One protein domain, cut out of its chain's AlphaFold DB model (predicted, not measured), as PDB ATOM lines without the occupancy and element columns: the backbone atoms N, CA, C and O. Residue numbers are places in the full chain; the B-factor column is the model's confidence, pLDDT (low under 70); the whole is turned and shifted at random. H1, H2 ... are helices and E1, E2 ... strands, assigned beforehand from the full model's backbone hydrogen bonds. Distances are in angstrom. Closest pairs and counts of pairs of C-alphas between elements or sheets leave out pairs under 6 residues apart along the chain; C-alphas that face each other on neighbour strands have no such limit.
ATOM      1  N   ALA A 198     143.189 210.781 219.352       77.94
ATOM      2  CA  ALA A 198     143.796 211.422 218.191       77.94
ATOM      3  C   ALA A 198     144.478 210.434 217.219       77.94
ATOM      4  O   ALA A 198     144.293 210.561 216.012       77.94
ATOM      5  N   GLN A 199     145.226 209.443 217.712       81.19
ATOM      6  CA  GLN A 199     145.840 208.399 216.881       81.19
ATOM      7  C   GLN A 199     144.789 207.503 216.223       81.19
ATOM      8  O   GLN A 199     144.934 207.143 215.057       81.19
ATOM      9  N   GLU A 200     143.709 207.183 216.936       81.25
ATOM     10  CA  GLU A 200     142.599 206.412 216.373       81.25
ATOM     11  C   GLU A 200     141.872 207.205 215.281       81.25
ATOM     12  O   GLU A 200     141.723 206.713 214.164       81.25
ATOM     13  N   LYS A 201     141.585 208.493 215.525       88.38
ATOM     14  CA  LYS A 201     141.040 209.399 214.502       88.38
ATOM     15  C   LYS A 201     141.964 209.533 213.285       88.38
ATOM     16  O   LYS A 201     141.476 209.588 212.159       88.38
ATOM     17  N   ALA A 202     143.284 209.554 213.478       79.56
ATOM     18  CA  ALA A 202     144.251 209.593 212.380       79.56
ATOM     19  C   ALA A 202     144.255 208.292 211.554       79.56
ATOM     20  O   ALA A 202     144.287 208.356 210.324       79.56
ATOM     21  N   ARG A 203     144.151 207.117 212.197       76.81
ATOM     22  CA  ARG A 203     144.004 205.824 211.498       76.81
ATOM     23  C   ARG A 203     142.689 205.754 210.725       76.81
ATOM     24  O   ARG A 203     142.699 205.333 209.572       76.81
ATOM     25  N   GLU A 204     141.591 206.216 211.318       83.50
ATOM     26  CA  GLU A 204     140.275 206.316 210.673       83.50
ATOM     27  C   GLU A 204     140.333 207.210 209.423       83.50
ATOM     28  O   GLU A 204     139.903 206.821 208.338       83.50
ATOM     29  N   SER A 205     140.954 208.386 209.556       80.56
ATOM     30  CA  SER A 205     141.124 209.355 208.465       80.56
ATOM     31  C   SER A 205     141.970 208.778 207.331       80.56
ATOM     32  O   SER A 205     141.634 208.945 206.161       80.56
ATOM     33  N   PHE A 206     143.045 208.057 207.666       77.31
ATOM     34  CA  PHE A 206     143.880 207.375 206.683       77.31
ATOM     35  C   PHE A 206     143.113 206.258 205.966       77.31
ATOM     36  O   PHE A 206     143.179 206.167 204.745       77.31
ATOM     37  N   ARG A 207     142.323 205.450 206.687       76.00
ATOM     38  CA  ARG A 207     141.454 204.429 206.077       76.00
ATOM     39  C   ARG A 207     140.438 205.054 205.122       76.00
ATOM     40  O   ARG A 207     140.259 204.540 204.024       76.00
ATOM     41  N   LEU A 208     139.812 206.167 205.506       76.88
ATOM     42  CA  LEU A 208     138.854 206.882 204.661       76.88
ATOM     43  C   LEU A 208     139.524 207.480 203.413       76.88
ATOM     44  O   LEU A 208     138.968 207.407 202.321       76.88
ATOM     45  N   LEU A 209     140.730 208.036 203.565       78.81
ATOM     46  CA  LEU A 209     141.540 208.526 202.450       78.81
ATOM     47  C   LEU A 209     141.890 207.389 201.488       78.81
ATOM     48  O   LEU A 209     141.734 207.554 200.281       78.81
ATOM     49  N   MET A 210     142.310 206.236 202.015       74.56
ATOM     50  CA  MET A 210     142.583 205.056 201.200       74.56
ATOM     51  C   MET A 210     141.315 204.597 200.475       74.56
ATOM     52  O   MET A 210     141.383 204.420 199.269       74.56
ATOM     53  N   ARG A 211     140.146 204.531 201.136       71.38
ATOM     54  CA  ARG A 211     138.867 204.219 200.460       71.38
ATOM     55  C   ARG A 211     138.558 205.199 199.325       71.38
ATOM     56  O   ARG A 211     138.303 204.766 198.208       71.38
ATOM     57  N   LYS A 212     138.660 206.514 199.560       68.88
ATOM     58  CA  LYS A 212     138.417 207.532 198.517       68.88
ATOM     59  C   LYS A 212     139.397 207.427 197.350       68.88
ATOM     60  O   LYS A 212     138.992 207.560 196.200       68.88
ATOM     61  N   ALA A 213     140.670 207.157 197.631       63.34
ATOM     62  CA  ALA A 213     141.673 206.947 196.595       63.34
ATOM     63  C   ALA A 213     141.415 205.664 195.781       63.34
ATOM     64  O   ALA A 213     141.789 205.610 194.614       63.34
ATOM     65  N   CYS A 214     140.758 204.654 196.363       59.34
ATOM     66  CA  CYS A 214     140.400 203.413 195.672       59.34
ATOM     67  C   CYS A 214     139.217 203.592 194.718       59.34
ATOM     68  O   CYS A 214     139.278 203.083 193.602       59.34
ATOM     69  N   VAL A 215     138.209 204.384 195.099       57.16
ATOM     70  CA  VAL A 215     137.045 204.690 194.242       57.16
ATOM     71  C   VAL A 215     137.458 205.465 192.980       57.16
ATOM     72  O   VAL A 215     136.935 205.224 191.897       57.16
ATOM     73  N   SER A 216     138.476 206.332 193.053       52.69
ATOM     74  CA  SER A 216     139.033 206.977 191.848       52.69
ATOM     75  C   SER A 216     139.803 206.031 190.915       52.69
ATOM     76  O   SER A 216     140.079 206.411 189.780       52.69
ATOM     77  N   LEU A 217     140.167 204.821 191.352       52.03
ATOM     78  CA  LEU A 217     140.927 203.861 190.542       52.03
ATOM     79  C   LEU A 217     140.033 202.846 189.814       52.03
ATOM     80  O   LEU A 217     140.511 202.183 188.896       52.03
ATOM     81  N   THR A 218     138.758 202.694 190.177       51.84
ATOM     82  CA  THR A 218     137.865 201.688 189.569       51.84
ATOM     83  C   THR A 218     137.143 202.181 188.307       51.84
ATOM     84  O   THR A 218     136.690 201.357 187.515       51.84
ATOM     85  N   SER A 219     137.144 203.492 188.034       49.84
ATOM     86  CA  SER A 219     136.723 204.077 186.750       49.84
ATOM     87  C   SER A 219     137.815 203.854 185.687       49.84
ATOM     88  O   SER A 219     138.779 204.612 185.585       49.84
ATOM     89  N   ARG A 220     137.765 202.720 184.973       58.72
ATOM     90  CA  ARG A 220     138.840 202.263 184.064       58.72
ATOM     91  C   ARG A 220     138.822 203.006 182.720       58.72
ATOM     92  O   ARG A 220     137.775 203.124 182.094       58.72
ATOM     93  N   PRO A 221     140.013 203.379 182.224       56.44
ATOM     94  CA  PRO A 221     140.676 202.508 181.258       56.44
ATOM     95  C   PRO A 221     142.161 202.370 181.611       56.44
ATOM     96  O   PRO A 221     142.941 203.236 181.252       56.44
ATOM     97  N   ASN A 222     142.532 201.317 182.355       80.62
ATOM     98  CA  ASN A 222     143.827 200.605 182.303       80.62
ATOM     99  C   ASN A 222     143.971 199.698 183.546       80.62
ATOM    100  O   ASN A 222     144.527 200.084 184.576       80.62
ATOM    101  N   ALA A 223     143.454 198.466 183.458       80.94
ATOM    102  CA  ALA A 223     143.561 197.470 184.530       80.94
ATOM    103  C   ALA A 223     145.018 197.240 184.970       80.94
ATOM    104  O   ALA A 223     145.294 197.095 186.160       80.94
ATOM    105  N   GLU A 224     145.955 197.260 184.021       85.62
ATOM    106  CA  GLU A 224     147.373 197.064 184.307       85.62
ATOM    107  C   GLU A 224     147.983 198.230 185.079       85.62
ATOM    108  O   GLU A 224     148.835 198.016 185.939       85.62
ATOM    109  N   GLU A 225     147.576 199.466 184.791       88.00
ATOM    110  CA  GLU A 225     148.066 200.637 185.517       88.00
ATOM    111  C   GLU A 225     147.600 200.614 186.971       88.00
ATOM    112  O   GLU A 225     148.389 200.888 187.875       88.00
ATOM    113  N   ASN A 226     146.359 200.198 187.218       85.38
ATOM    114  CA  ASN A 226     145.839 200.041 188.573       85.38
ATOM    115  C   ASN A 226     146.539 198.911 189.331       85.38
ATOM    116  O   ASN A 226     146.912 199.100 190.489       85.38
ATOM    117  N   ILE A 227     146.803 197.778 188.668       86.94
ATOM    118  CA  ILE A 227     147.627 196.700 189.230       86.94
ATOM    119  C   ILE A 227     149.020 197.239 189.579       86.94
ATOM    120  O   ILE A 227     149.497 197.040 190.694       86.94
ATOM    121  N   LYS A 228     149.669 197.976 188.669       87.25
ATOM    122  CA  LYS A 228     150.996 198.571 188.902       87.25
ATOM    123  C   LYS A 228     150.980 199.579 190.053       87.25
ATOM    124  O   LYS A 228     151.904 199.553 190.867       87.25
ATOM    125  N   LYS A 229     149.957 200.436 190.152       86.12
ATOM    126  CA  LYS A 229     149.768 201.398 191.253       86.12
ATOM    127  C   LYS A 229     149.573 200.680 192.584       86.12
ATOM    128  O   LYS A 229     150.278 200.995 193.539       86.12
ATOM    129  N   PHE A 230     148.705 199.671 192.633       86.75
ATOM    130  CA  PHE A 230     148.485 198.862 193.830       86.75
ATOM    131  C   PHE A 230     149.758 198.143 194.272       86.75
ATOM    132  O   PHE A 230     150.213 198.331 195.399       86.75
ATOM    133  N   LEU A 231     150.389 197.382 193.375       84.00
ATOM    134  CA  LEU A 231     151.627 196.670 193.686       84.00
ATOM    135  C   LEU A 231     152.736 197.645 194.096       84.00
ATOM    136  O   LEU A 231     153.526 197.328 194.974       84.00
ATOM    137  N   SER A 232     152.768 198.859 193.536       83.31
ATOM    138  CA  SER A 232     153.710 199.900 193.965       83.31
ATOM    139  C   SER A 232     153.362 200.511 195.323       83.31
ATOM    140  O   SER A 232     154.275 200.848 196.065       83.31
ATOM    141  N   SER A 233     152.085 200.592 195.702       81.00
ATOM    142  CA  SER A 233     151.683 200.992 197.060       81.00
ATOM    143  C   SER A 233     152.078 199.950 198.114       81.00
ATOM    144  O   SER A 233     152.434 200.305 199.238       81.00
ATOM    145  N   LEU A 234     152.111 198.667 197.727       75.69
ATOM    146  CA  LEU A 234     152.637 197.588 198.559       75.69
ATOM    147  C   LEU A 234     154.164 197.653 198.709       75.69
ATOM    148  O   LEU A 234     154.682 197.164 199.707       75.69
ATOM    149  N   LYS A 235     154.905 198.316 197.809       65.56
ATOM    150  CA  LYS A 235     156.376 198.466 197.892       65.56
ATOM    151  C   LYS A 235     156.881 199.299 199.080       65.56
ATOM    152  O   LYS A 235     158.064 199.635 199.092       65.56
ATOM    153  N   ARG A 236     156.070 199.540 200.119       60.88
ATOM    154  CA  ARG A 236     156.517 199.897 201.485       60.88
ATOM    155  C   ARG A 236     157.330 198.766 202.128       60.88
ATOM    156  O   ARG A 236     157.019 198.238 203.191       60.88
ATOM    157  N   LEU A 237     158.348 198.318 201.418       57.53
ATOM    158  CA  LEU A 237     159.347 197.396 201.893       57.53
ATOM    159  C   LEU A 237     160.265 198.133 202.866       57.53
ATOM    160  O   LEU A 237     160.472 199.336 202.706       57.53
ATOM    161  N   PRO A 238     160.967 197.400 203.741       52.72
ATOM    162  CA  PRO A 238     162.062 197.941 204.548       52.72
ATOM    163  C   PRO A 238     163.249 198.481 203.713       52.72
ATOM    164  O   PRO A 238     164.293 198.818 204.259       52.72
ATOM    165  N   SER A 239     163.124 198.550 202.379       46.25
ATOM    166  CA  SER A 239     164.045 199.272 201.495       46.25
ATOM    167  C   SER A 239     163.862 200.787 201.566       46.25
ATOM    168  O   SER A 239     164.827 201.516 201.334       46.25
ATOM    169  N   GLU A 240     162.656 201.279 201.854       46.97
ATOM    170  CA  GLU A 240     162.503 202.662 202.281       46.97
ATOM    171  C   GLU A 240     162.996 202.694 203.708       46.97
ATOM    172  O   GLU A 240     162.272 202.286 204.611       46.97
ATOM    173  N   LYS A 241     164.282 203.044 203.836       44.28
ATOM    174  CA  LYS A 241     164.963 203.489 205.047       44.28
ATOM    175  C   LYS A 241     164.070 203.273 206.267       44.28
ATOM    176  O   LYS A 241     163.172 204.081 206.522       44.28
ATOM    177  N   THR A 242     164.366 202.251 207.074       47.03
ATOM    178  CA  THR A 242     164.042 202.355 208.505       47.03
ATOM    179  C   THR A 242     164.394 203.783 208.961       47.03
ATOM    180  O   THR A 242     165.243 204.415 208.328       47.03
ATOM    181  N   PRO A 243     163.808 204.365 210.013       49.94
ATOM    182  CA  PRO A 243     164.221 205.701 210.462       49.94
ATOM    183  C   PRO A 243     165.761 205.870 210.606       49.94
ATOM    184  O   PRO A 243     166.257 206.989 210.536       49.94
ATOM    185  N   ASN A 244     166.517 204.759 210.673       46.72
ATOM    186  CA  ASN A 244     167.981 204.680 210.678       46.72
ATOM    187  C   ASN A 244     168.671 204.384 209.315       46.72
ATOM    188  O   ASN A 244     169.892 204.283 209.262       46.72
ATOM    189  N   GLY A 245     167.944 204.243 208.204       44.16
ATOM    190  CA  GLY A 245     168.496 204.111 206.850       44.16
ATOM    191  C   GLY A 245     169.028 202.728 206.463       44.16
ATOM    192  O   GLY A 245     169.797 202.624 205.509       44.16
ATOM    193  N   GLU A 246     168.653 201.665 207.171       50.31
ATOM    194  CA  GLU A 246     169.264 200.347 206.988       50.31
ATOM    195  C   GLU A 246     168.499 199.460 205.996       50.31
ATOM    196  O   GLU A 246     167.303 199.226 206.147       50.31
ATOM    197  N   CYS A 247     169.203 198.943 204.979       58.03
ATOM    198  CA  CYS A 247     168.663 197.982 204.012       58.03
ATOM    199  C   CYS A 247     168.130 196.719 204.707       58.03
ATOM    200  O   CYS A 247     168.709 196.263 205.687       58.03
ATOM    201  N   ALA A 248     167.131 196.057 204.115       58.88
ATOM    202  CA  ALA A 248     166.584 194.774 204.585       58.88
ATOM    203  C   ALA A 248     167.635 193.659 204.819       58.88
ATOM    204  O   ALA A 248     167.365 192.684 205.517       58.88
ATOM    205  N   SER A 249     168.843 193.793 204.257       63.47
ATOM    206  CA  SER A 249     169.999 192.929 204.533       63.47
ATOM    207  C   SER A 249     170.584 193.088 205.941       63.47
ATOM    208  O   SER A 249     171.239 192.165 206.414       63.47
ATOM    209  N   ARG A 250     170.358 194.227 206.604       71.94
ATOM    210  CA  ARG A 250     170.793 194.512 207.978       71.94
ATOM    211  C   ARG A 250     169.779 194.092 209.038       71.94
ATOM    212  O   ARG A 250     170.143 194.018 210.205       71.94
ATOM    213  N   MET A 251     168.543 193.773 208.645       82.00
ATOM    214  CA  MET A 251     167.537 193.291 209.588       82.00
ATOM    215  C   MET A 251     167.998 191.985 210.233       82.00
ATOM    216  O   MET A 251     168.328 190.996 209.559       82.00
ATOM    217  N   SER A 252     167.951 191.963 211.560       87.88
ATOM    218  CA  SER A 252     168.169 190.759 212.341       87.88
ATOM    219  C   SER A 252     167.175 189.669 211.935       87.88
ATOM    220  O   SER A 252     166.103 189.901 211.368       87.88
ATOM    221  N   ARG A 253     167.535 188.423 212.237       88.62
ATOM    222  CA  ARG A 253     166.694 187.255 211.962       88.62
ATOM    223  C   ARG A 253     165.288 187.390 212.570       88.62
ATOM    224  O   ARG A 253     164.308 187.018 211.928       88.62
ATOM    225  N   LEU A 254     165.192 187.935 213.785       90.31
ATOM    226  CA  LEU A 254     163.923 188.131 214.486       90.31
ATOM    227  C   LEU A 254     163.075 189.234 213.841       90.31
ATOM    228  O   LEU A 254     161.870 189.061 213.695       90.31
ATOM    229  N   GLU A 255     163.692 190.339 213.417       90.69
ATOM    230  CA  GLU A 255     162.989 191.426 212.721       90.69
ATOM    231  C   GLU A 255     162.416 190.961 211.383       90.69
ATOM    232  O   GLU A 255     161.286 191.303 211.049       90.69
ATOM    233  N   ARG A 256     163.153 190.128 210.639       90.06
ATOM    234  CA  ARG A 256     162.660 189.549 209.381       90.06
ATOM    235  C   ARG A 256     161.434 188.661 209.589       90.06
ATOM    236  O   ARG A 256     160.490 188.738 208.808       90.06
ATOM    237  N   TYR A 257     161.435 187.848 210.647       92.88
ATOM    238  CA  TYR A 257     160.271 187.043 211.018       92.88
ATOM    239  C   TYR A 257     159.076 187.918 211.414       92.88
ATOM    240  O   TYR A 257     157.989 187.725 210.879       92.88
ATOM    241  N   ARG A 258     159.283 188.912 212.291       93.19
ATOM    242  CA  ARG A 258     158.223 189.846 212.713       93.19
ATOM    243  C   ARG A 258     157.589 190.553 211.521       93.19
ATOM    244  O   ARG A 258     156.373 190.540 211.397       93.19
ATOM    245  N   TRP A 259     158.411 191.052 210.598       91.06
ATOM    246  CA  TRP A 259     157.928 191.708 209.386       91.06
ATOM    247  C   TRP A 259     157.062 190.781 208.519       91.06
ATOM    248  O   TRP A 259     156.012 191.196 208.044       91.06
ATOM    249  N   LEU A 260     157.450 189.509 208.345       93.56
ATOM    250  CA  LEU A 260     156.625 188.537 207.611       93.56
ATOM    251  C   LEU A 260     155.301 188.223 208.316       93.56
ATOM    252  O   LEU A 260     154.322 187.949 207.633       93.56
ATOM    253  N   CYS A 261     155.271 188.230 209.648       94.56
ATOM    254  CA  CYS A 261     154.047 187.998 210.416       94.56
ATOM    255  C   CYS A 261     153.107 189.211 210.425       94.56
ATOM    256  O   CYS A 261     151.900 189.035 210.541       94.56
ATOM    257  N   GLU A 262     153.651 190.423 210.321       92.88
ATOM    258  CA  GLU A 262     152.881 191.671 210.228       92.88
ATOM    259  C   GLU A 262     152.347 191.934 208.810       92.88
ATOM    260  O   GLU A 262     151.415 192.716 208.630       92.88
ATOM    261  N   GLU A 263     152.921 191.292 207.791       92.31
ATOM    262  CA  GLU A 263     152.509 191.460 206.399       92.31
ATOM    263  C   GLU A 263     151.149 190.792 206.127       92.31
ATOM    264  O   GLU A 263     151.032 189.570 206.081       92.31
ATOM    265  N   GLU A 264     150.133 191.605 205.826       92.50
ATOM    266  CA  GLU A 264     148.741 191.182 205.572       92.50
ATOM    267  C   GLU A 264     148.593 190.148 204.440       92.50
ATOM    268  O   GLU A 264     147.629 189.382 204.384       92.50
ATOM    269  N   TRP A 265     149.550 190.120 203.512       95.25
ATOM    270  CA  TRP A 265     149.531 189.241 202.343       95.25
ATOM    271  C   TRP A 265     150.297 187.932 202.531       95.25
ATOM    272  O   TRP A 265     150.278 187.085 201.630       95.25
ATOM    273  N   ALA A 266     150.959 187.762 203.674       96.62
ATOM    274  CA  ALA A 266     151.689 186.567 204.059       96.62
ATOM    275  C   ALA A 266     150.866 185.733 205.052       96.62
ATOM    276  O   ALA A 266     150.311 186.239 206.016       96.62
ATOM    277  N   THR A 267     150.812 184.421 204.837       97.56
ATOM    278  CA  THR A 267     150.233 183.455 205.788       97.56
ATOM    279  C   THR A 267     151.156 182.260 205.931       97.56
ATOM    280  O   THR A 267     152.003 182.029 205.067       97.56
ATOM    281  N   ASN A 268     150.990 181.479 207.004       97.25
ATOM    282  CA  ASN A 268     151.809 180.293 207.275       97.25
ATOM    283  C   ASN A 268     153.308 180.608 207.125       97.25
ATOM    284  O   ASN A 268     153.984 180.109 206.224       97.25
ATOM    285  N   VAL A 269     153.811 181.524 207.954       96.69
ATOM    286  CA  VAL A 269     155.210 181.963 207.901       96.69
ATOM    287  C   VAL A 269     156.097 180.878 208.507       96.69
ATOM    288  O   VAL A 269     156.032 180.595 209.700       96.69
ATOM    289  N   HIS A 270     156.975 180.292 207.696       95.12
ATOM    290  CA  HIS A 270     157.971 179.313 208.128       95.12
ATOM    291  C   HIS A 270     159.390 179.803 207.832       95.12
ATOM    292  O   HIS A 270     159.613 180.777 207.116       95.12
ATOM    293  N   ARG A 271     160.386 179.096 208.379       92.50
ATOM    294  CA  ARG A 271     161.818 179.426 208.222       92.50
ATOM    295  C   ARG A 271     162.269 179.552 206.771       92.50
ATOM    296  O   ARG A 271     163.089 180.409 206.459       92.50
ATOM    297  N   THR A 272     161.744 178.690 205.907       93.75
ATOM    298  CA  THR A 272     162.190 178.530 204.516       93.75
ATOM    299  C   THR A 272     161.104 178.834 203.494       93.75
ATOM    300  O   THR A 272     161.356 178.729 202.295       93.75
ATOM    301  N   TYR A 273     159.895 179.195 203.926       95.81
ATOM    302  CA  TYR A 273     158.801 179.528 203.021       95.81
ATOM    303  C   TYR A 273     157.717 180.365 203.698       95.81
ATOM    304  O   TYR A 273     157.613 180.400 204.920       95.81
ATOM    305  N   VAL A 274     156.871 180.975 202.879       97.44
ATOM    306  CA  VAL A 274     155.663 181.697 203.286       97.44
ATOM    307  C   VAL A 274     154.571 181.476 202.239       97.44
ATOM    308  O   VAL A 274     154.877 181.347 201.052       97.44
ATOM    309  N   ASN A 275     153.305 181.407 202.641       98.25
ATOM    310  CA  ASN A 275     152.192 181.271 201.703       98.25
ATOM    311  C   ASN A 275     151.643 182.651 201.324       98.25
ATOM    312  O   ASN A 275     151.364 183.488 202.181       98.25
ATOM    313  N   CYS A 276     151.461 182.886 200.025       98.19
ATOM    314  CA  CYS A 276     150.842 184.111 199.531       98.19
ATOM    315  C   CYS A 276     149.317 184.041 199.673       98.19
ATOM    316  O   CYS A 276     148.686 183.166 199.086       98.19
ATOM    317  N   VAL A 277     148.710 185.011 200.358       97.19
ATOM    318  CA  VAL A 277     147.247 185.120 200.514       97.19
ATOM    319  C   VAL A 277     146.531 185.331 199.178       97.19
ATOM    320  O   VAL A 277     145.394 184.884 199.015       97.19
ATOM    321  N   GLY A 278     147.180 186.014 198.229       96.50
ATOM    322  CA  GLY A 278     146.622 186.305 196.909       96.50
ATOM    323  C   GLY A 278     146.520 185.064 196.026       96.50
ATOM    324  O   GLY A 278     145.434 184.720 195.576       96.50
ATOM    325  N   CYS A 279     147.642 184.383 195.773       97.56
ATOM    326  CA  CYS A 279     147.677 183.238 194.852       97.56
ATOM    327  C   CYS A 279     147.680 181.856 195.522       97.56
ATOM    328  O   CYS A 279     147.762 180.857 194.816       97.56
ATOM    329  N   GLY A 280     147.697 181.774 196.855       97.19
ATOM    330  CA  GLY A 280     147.777 180.517 197.612       97.19
ATOM    331  C   GLY A 280     149.120 179.780 197.512       97.19
ATOM    332  O   GLY A 280     149.349 178.809 198.229       97.19
ATOM    333  N   ARG A 281     150.038 180.223 196.641       97.81
ATOM    334  CA  ARG A 281     151.311 179.532 196.413       97.81
ATOM    335  C   ARG A 281     152.244 179.655 197.613       97.81
ATOM    336  O   ARG A 281     152.387 180.722 198.212       97.81
ATOM    337  N   LYS A 282     152.957 178.560 197.868       97.94
ATOM    338  CA  LYS A 282     154.083 178.476 198.799       97.94
ATOM    339  C   LYS A 282     155.324 179.111 198.172       97.94
ATOM    340  O   LYS A 282     155.955 178.531 197.289       97.94
ATOM    341  N   VAL A 283     155.676 180.309 198.621       96.88
ATOM    342  CA  VAL A 283     156.858 181.051 198.177       96.88
ATOM    343  C   VAL A 283     158.054 180.603 199.005       96.88
ATOM    344  O   VAL A 283     158.073 180.777 200.221       96.88
ATOM    345  N   GLN A 284     159.056 180.014 198.356       96.00
ATOM    346  CA  GLN A 284     160.307 179.649 199.021       96.00
ATOM    347  C   GLN A 284     161.082 180.920 199.386       96.00
ATOM    348  O   GLN A 284     161.227 181.819 198.559       96.00
ATOM    349  N   LEU A 285     161.580 180.979 200.617       93.19
ATOM    350  CA  LEU A 285     162.529 181.992 201.074       93.19
ATOM    351  C   LEU A 285     163.955 181.543 200.724       93.19
ATOM    352  O   LEU A 285     164.183 180.374 200.400       93.19
ATOM    353  N   ASP A 286     164.913 182.473 200.736       86.00
ATOM    354  CA  ASP A 286     166.304 182.135 200.407       86.00
ATOM    355  C   ASP A 286     166.863 181.143 201.447       86.00
ATOM    356  O   ASP A 286     166.715 181.350 202.650       86.00
ATOM    357  N   LYS A 287     167.468 180.047 200.973       83.38
ATOM    358  CA  LYS A 287     167.948 178.917 201.792       83.38
ATOM    359  C   LYS A 287     169.449 178.964 202.075       83.38
ATOM    360  O   LYS A 287     170.000 177.969 202.541       83.38
ATOM    361  N   ARG A 288     170.140 180.062 201.744       81.38
ATOM    362  CA  ARG A 288     171.561 180.230 202.106       81.38
ATOM    363  C   ARG A 288     171.739 179.888 203.587       81.38
ATOM    364  O   ARG A 288     170.911 180.312 204.384       81.38
ATOM    365  N   ALA A 289     172.772 179.107 203.905       55.56
ATOM    366  CA  ALA A 289     172.845 178.201 205.061       55.56
ATOM    367  C   ALA A 289     172.447 178.783 206.436       55.56
ATOM    368  O   ALA A 289     171.947 178.033 207.264       55.56
ATOM    369  N   ASP A 290     172.549 180.100 206.641       73.19
ATOM    370  CA  ASP A 290     172.206 180.774 207.905       73.19
ATOM    371  C   ASP A 290     171.132 181.875 207.758       73.19
ATOM    372  O   ASP A 290     170.808 182.612 208.692       73.19
ATOM    373  N   ALA A 291     170.562 182.031 206.563       71.94
ATOM    374  CA  ALA A 291     169.678 183.133 206.195       71.94
ATOM    375  C   ALA A 291     168.192 182.788 206.392       71.94
ATOM    376  O   ALA A 291     167.370 182.977 205.500       71.94
ATOM    377  N   GLU A 292     167.813 182.328 207.585       84.50
ATOM    378  CA  GLU A 292     166.403 182.062 207.899       84.50
ATOM    379  C   GLU A 292     165.554 183.332 207.748       84.50
ATOM    380  O   GLU A 292     165.976 184.422 208.146       84.50
ATOM    381  N   TRP A 293     164.367 183.191 207.150       87.94
ATOM    382  CA  TRP A 293     163.438 184.289 206.851       87.94
ATOM    383  C   TRP A 293     163.997 185.393 205.940       87.94
ATOM    384  O   TRP A 293     163.641 186.563 206.067       87.94
ATOM    385  N   TYR A 294     164.905 185.078 205.017       89.25
ATOM    386  CA  TYR A 294     165.388 186.080 204.064       89.25
ATOM    387  C   TYR A 294     164.312 186.468 203.035       89.25
ATOM    388  O   TYR A 294     163.742 185.619 202.349       89.25
ATOM    389  N   LEU A 295     164.055 187.773 202.913       88.88
ATOM    390  CA  LEU A 295     162.840 188.300 202.282       88.88
ATOM    391  C   LEU A 295     162.911 188.407 200.752       88.88
ATOM    392  O   LEU A 295     161.880 188.572 200.112       88.88
ATOM    393  N   SER A 296     164.091 188.314 200.133       88.56
ATOM    394  CA  SER A 296     164.289 188.687 198.719       88.56
ATOM    395  C   SER A 296     163.334 187.997 197.735       88.56
ATOM    396  O   SER A 296     162.814 188.641 196.822       88.56
ATOM    397  N   LEU A 297     163.080 186.699 197.915       91.81
ATOM    398  CA  LEU A 297     162.172 185.930 197.061       91.81
ATOM    399  C   LEU A 297     160.702 186.262 197.331       91.81
ATOM    400  O   LEU A 297     159.919 186.363 196.387       91.81
ATOM    401  N   TRP A 298     160.345 186.499 198.593       93.44
ATOM    402  CA  TRP A 298     159.013 186.962 198.968       93.44
ATOM    403  C   TRP A 298     158.697 188.324 198.356       93.44
ATOM    404  O   TRP A 298     157.673 188.486 197.698       93.44
ATOM    405  N   VAL A 299     159.618 189.274 198.488       90.38
ATOM    406  CA  VAL A 299     159.498 190.620 197.925       90.38
ATOM    407  C   VAL A 299     159.291 190.570 196.411       90.38
ATOM    408  O   VAL A 299     158.334 191.135 195.892       90.38
ATOM    409  N   LYS A 300     160.132 189.808 195.698       91.38
ATOM    410  CA  LYS A 300     159.998 189.623 194.244       91.38
ATOM    411  C   LYS A 300     158.658 189.011 193.842       91.38
ATOM    412  O   LYS A 300     158.145 189.334 192.772       91.38
ATOM    413  N   HIS A 301     158.133 188.092 194.649       94.81
ATOM    414  CA  HIS A 301     156.829 187.490 194.410       94.81
ATOM    415  C   HIS A 301     155.705 188.507 194.615       94.81
ATOM    416  O   HIS A 301     154.878 188.683 193.722       94.81
ATOM    417  N   ARG A 302     155.707 189.190 195.765       92.62
ATOM    418  CA  ARG A 302     154.733 190.215 196.152       92.62
ATOM    419  C   ARG A 302     154.586 191.286 195.074       92.62
ATOM    420  O   ARG A 302     153.473 191.545 194.636       92.62
ATOM    421  N   ASP A 303     155.704 191.796 194.562       88.75
ATOM    422  CA  ASP A 303     155.743 192.848 193.536       88.75
ATOM    423  C   ASP A 303     155.152 192.438 192.178       88.75
ATOM    424  O   ASP A 303     154.929 193.294 191.322       88.75
ATOM    425  N   LYS A 304     154.938 191.138 191.944       91.56
ATOM    426  CA  LYS A 304     154.468 190.584 190.663       91.56
ATOM    427  C   LYS A 304     153.169 189.791 190.786       91.56
ATOM    428  O   LYS A 304     152.662 189.279 189.789       91.56
ATOM    429  N   CYS A 305     152.633 189.619 191.990       95.19
ATOM    430  CA  CYS A 305     151.493 188.741 192.209       95.19
ATOM    431  C   CYS A 305     150.174 189.463 191.898       95.19
ATOM    432  O   CYS A 305     149.554 190.053 192.776       95.19
ATOM    433  N   HIS A 306     149.698 189.368 190.652       93.75
ATOM    434  CA  HIS A 306     148.423 189.982 190.238       93.75
ATOM    435  C   HIS A 306     147.220 189.470 191.044       93.75
ATOM    436  O   HIS A 306     146.295 190.224 191.325       93.75
ATOM    437  N   LYS A 307     147.264 188.214 191.508       95.62
ATOM    438  CA  LYS A 307     146.212 187.640 192.360       95.62
ATOM    439  C   LYS A 307     146.060 188.358 193.704       95.62
ATOM    440  O   LYS A 307     144.984 188.310 194.290       95.62
ATOM    441  N   MET A 308     147.100 189.044 194.191       94.25
ATOM    442  CA  MET A 308     146.968 189.916 195.364       94.25
ATOM    443  C   MET A 308     146.080 191.121 195.051       94.25
ATOM    444  O   MET A 308     145.184 191.420 195.832       94.25
ATOM    445  N   TYR A 309     146.257 191.748 193.885       89.88
ATOM    446  CA  TYR A 309     145.388 192.842 193.448       89.88
ATOM    447  C   TYR A 309     143.941 192.382 193.257       89.88
ATOM    448  O   TYR A 309     143.039 193.005 193.798       89.88
ATOM    449  N   GLU A 310     143.709 191.266 192.559       92.00
ATOM    450  CA  GLU A 310     142.347 190.741 192.353       92.00
ATOM    451  C   GLU A 310     141.628 190.447 193.677       92.00
ATOM    452  O   GLU A 310     140.429 190.675 193.815       92.00
ATOM    453  N   LYS A 311     142.353 189.903 194.660       93.88
ATOM    454  CA  LYS A 311     141.790 189.614 195.979       93.88
ATOM    455  C   LYS A 311     141.538 190.891 196.775       93.88
ATOM    456  O   LYS A 311     140.507 190.999 197.425       93.88
ATOM    457  N   TRP A 312     142.450 191.856 196.696       91.81
ATOM    458  CA  TRP A 312     142.275 193.169 197.310       91.81
ATOM    459  C   TRP A 312     141.064 193.901 196.738       91.81
ATOM    460  O   TRP A 312     140.281 194.457 197.499       91.81
ATOM    461  N   GLN A 313     140.894 193.856 195.416       89.75
ATOM    462  CA  GLN A 313     139.768 194.471 194.729       89.75
ATOM    463  C   GLN A 313     138.452 193.866 195.224       89.75
ATOM    464  O   GLN A 313     137.620 194.598 195.740       89.75
ATOM    465  N   ARG A 314     138.338 192.531 195.241       91.38
ATOM    466  CA  ARG A 314     137.162 191.848 195.807       91.38
ATOM    467  C   ARG A 314     136.873 192.244 197.258       91.38
ATOM    468  O   ARG A 314     135.718 192.401 197.628       91.38
ATOM    469  N   MET A 315     137.910 192.420 198.081       87.62
ATOM    470  CA  MET A 315     137.736 192.901 199.457       87.62
ATOM    471  C   MET A 315     137.209 194.339 199.513       87.62
ATOM    472  O   MET A 315     136.404 194.636 200.389       87.62
ATOM    473  N   GLN A 316     137.651 195.228 198.616       87.06
ATOM    474  CA  GLN A 316     137.106 196.587 198.528       87.06
ATOM    475  C   GLN A 316     135.640 196.563 198.100       87.06
ATOM    476  O   GLN A 316     134.832 197.207 198.760       87.06
ATOM    477  N   ASP A 317     135.299 195.760 197.091       87.25
ATOM    478  CA  ASP A 317     133.927 195.637 196.590       87.25
ATOM    479  C   ASP A 317     132.978 195.158 197.710       87.25
ATOM    480  O   ASP A 317     131.918 195.734 197.930       87.25
ATOM    481  N   THR A 318     133.403 194.170 198.513       93.19
ATOM    482  CA  THR A 318     132.630 193.707 199.685       93.19
ATOM    483  C   THR A 318     132.471 194.793 200.757       93.19
ATOM    484  O   THR A 318     131.420 194.892 201.388       93.19
ATOM    485  N   ILE A 319     133.505 195.604 200.998       88.38
ATOM    486  CA  ILE A 319     133.440 196.708 201.971       88.38
ATOM    487  C   ILE A 319     132.483 197.799 201.479       88.38
ATOM    488  O   ILE A 319     131.724 198.345 202.278       88.38
ATOM    489  N   GLU A 320     132.517 198.128 200.190       89.38
ATOM    490  CA  GLU A 320     131.634 199.125 199.581       89.38
ATOM    491  C   GLU A 320     130.168 198.681 199.652       89.38
ATOM    492  O   GLU A 320     129.330 199.440 200.138       89.38
ATOM    493  N   GLU A 321     129.886 197.417 199.326       93.19
ATOM    494  CA  GLU A 321     128.551 196.826 199.456       93.19
ATOM    495  C   GLU A 321     128.036 196.867 200.910       93.19
ATOM    496  O   GLU A 321     126.868 197.171 201.164       93.19
ATOM    497  N   GLN A 322     128.898 196.592 201.897       92.75
ATOM    498  CA  GLN A 322     128.527 196.695 203.314       92.75
ATOM    499  C   GLN A 322     128.202 198.137 203.725       92.75
ATOM    500  O   GLN A 322     127.222 198.362 204.434       92.75
ATOM    501  N   ILE A 323     128.984 199.115 203.259       93.12
ATOM    502  CA  ILE A 323     128.746 200.539 203.540       93.12
ATOM    503  C   ILE A 323     127.413 200.996 202.938       93.12
ATOM    504  O   ILE A 323     126.664 201.722 203.593       93.12
ATOM    505  N   GLU A 324     127.099 200.572 201.714       93.88
ATOM    506  CA  GLU A 324     125.829 200.893 201.062       93.88
ATOM    507  C   GLU A 324     124.639 200.306 201.832       93.88
ATOM    508  O   GLU A 324     123.684 201.024 202.139       93.88
ATOM    509  N   LYS A 325     124.730 199.037 202.254       95.38
ATOM    510  CA  LYS A 325     123.703 198.391 203.091       95.38
ATOM    511  C   LYS A 325     123.482 199.130 204.412       95.38
ATOM    512  O   LYS A 325     122.335 199.363 204.792       95.38
ATOM    513  N   GLU A 326     124.552 199.535 205.097       94.56
ATOM    514  CA  GLU A 326     124.450 200.305 206.343       94.56
ATOM    515  C   GLU A 326     123.827 201.693 206.140       94.56
ATOM    516  O   GLU A 326     123.091 202.170 207.006       94.56
ATOM    517  N   ASN A 327     124.119 202.362 205.022       93.12
ATOM    518  CA  ASN A 327     123.546 203.673 204.715       93.12
ATOM    519  C   ASN A 327     122.050 203.566 204.399       93.12
ATOM    520  O   ASN A 327     121.260 204.296 204.996       93.12
ATOM    521  N   ASN A 328     121.654 202.594 203.575       93.94
ATOM    522  CA  ASN A 328     120.247 202.330 203.261       93.94
ATOM    523  C   ASN A 328     119.445 201.962 204.521       93.94
ATOM    524  O   ASN A 328     118.305 202.389 204.694       93.94
ATOM    525  N   GLN A 329     120.053 201.218 205.452       94.50
ATOM    526  CA  GLN A 329     119.414 200.895 206.728       94.50
ATOM    527  C   GLN A 329     119.210 202.132 207.615       94.50
ATOM    528  O   GLN A 329     118.202 202.220 208.311       94.50
ATOM    529  N   LYS A 330     120.142 203.094 207.608       91.94
ATOM    530  CA  LYS A 330     120.019 204.330 208.397       91.94
ATOM    531  C   LYS A 330     118.924 205.251 207.864       91.94
ATOM    532  O   LYS A 330     118.238 205.868 208.671       91.94
ATOM    533  N   GLU A 331     118.732 205.323 206.549       91.19
ATOM    534  CA  GLU A 331     117.662 206.138 205.958       91.19
ATOM    535  C   GLU A 331     116.264 205.624 206.329       91.19
ATOM    536  O   GLU A 331     115.381 206.422 206.636       91.19
ATOM    537  N   LEU A 332     116.087 204.302 206.426       88.56
ATOM    538  CA  LEU A 332     114.821 203.678 206.834       88.56
ATOM    539  C   LEU A 332     114.422 203.937 208.297       88.56
ATOM    540  O   LEU A 332     113.269 203.718 208.650       88.56
ATOM    541  N   VAL A 333     115.353 204.359 209.158       86.50
ATOM    542  CA  VAL A 333     115.085 204.604 210.592       86.50
ATOM    543  C   VAL A 333     114.754 206.077 210.871       86.50
ATOM    544  O   VAL A 333     114.271 206.407 211.952       86.50
TER     545      VAL A 333
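What this domain is: This is residues 198 to 333 of the 335 residues of an uncharacterized protein of Armillaria gallica (UniProt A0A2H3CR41). A small head, in which H4 packs on the two-stranded hairpin of E1 and E2, leads into the long helix H5, which makes much of the longest axis. H2 crosses near the beginning of H5, and two arms stick out: residues 198 to 210 of H1 and residues 321 to 333 of H5. The printed part has 136 residues, with five named helices and two named strands in the order H1 H2 H3 E1 E2 H4 H5; the sheet, E1 - E2, is antiparallel and the class is mostly helix. The whole is loose, with a radius of gyration of the C-alphas of 18.0 A, and elongated, spanning 63 by 35 by 26 A.

Where its parts are: H1, residues 198 to 218, begins with C-alpha 198 at (143.796, 211.422, 218.191) and is 30.8 A long. H2 is residues 223 to 234, 16.7 A, and H3 residues 253 to 262, 14.6 A. E1 is residues 273 to 276, E2 residues 282 to 284 and H4 residues 296 to 302. H5, residues 306 to 333, is 41.7 A long and ends with C-alpha 333 at (115.085, 204.604, 210.592).

How they stand to each other: H1 and H2 are close but not clearly touching, with closest C-alphas, those of Leu 217 and Asn 226, 6.5 A apart. H2 touches H5 about perpendicular, at 89 degrees, the closest C-alphas being those of Ile 227 and Tyr 309, 6.1 A. H1 and H5 are near each other. H3 touches no helix. In the hairpin E1 and E2, N 274 and O 283 are 2.9 A apart, within hydrogen-bond range. The closest C-alphas of E2 and H4, Val 283 and Trp 298, are 6.3 A apart. Each O i to N i+4 pair is within hydrogen-bond range in H2, H3 and H4; H1 has 16 of 17 and H5 23 of 24.

The domain as a whole: The C-alphas farthest apart, of Ala 289 and Val 333, are 63.7 A apart. The printed part has no cut; the links H2 to H3 and E2 to H4 are long. The pLDDT is under 70 in residues 212 to 221, 235 to 249 and 289.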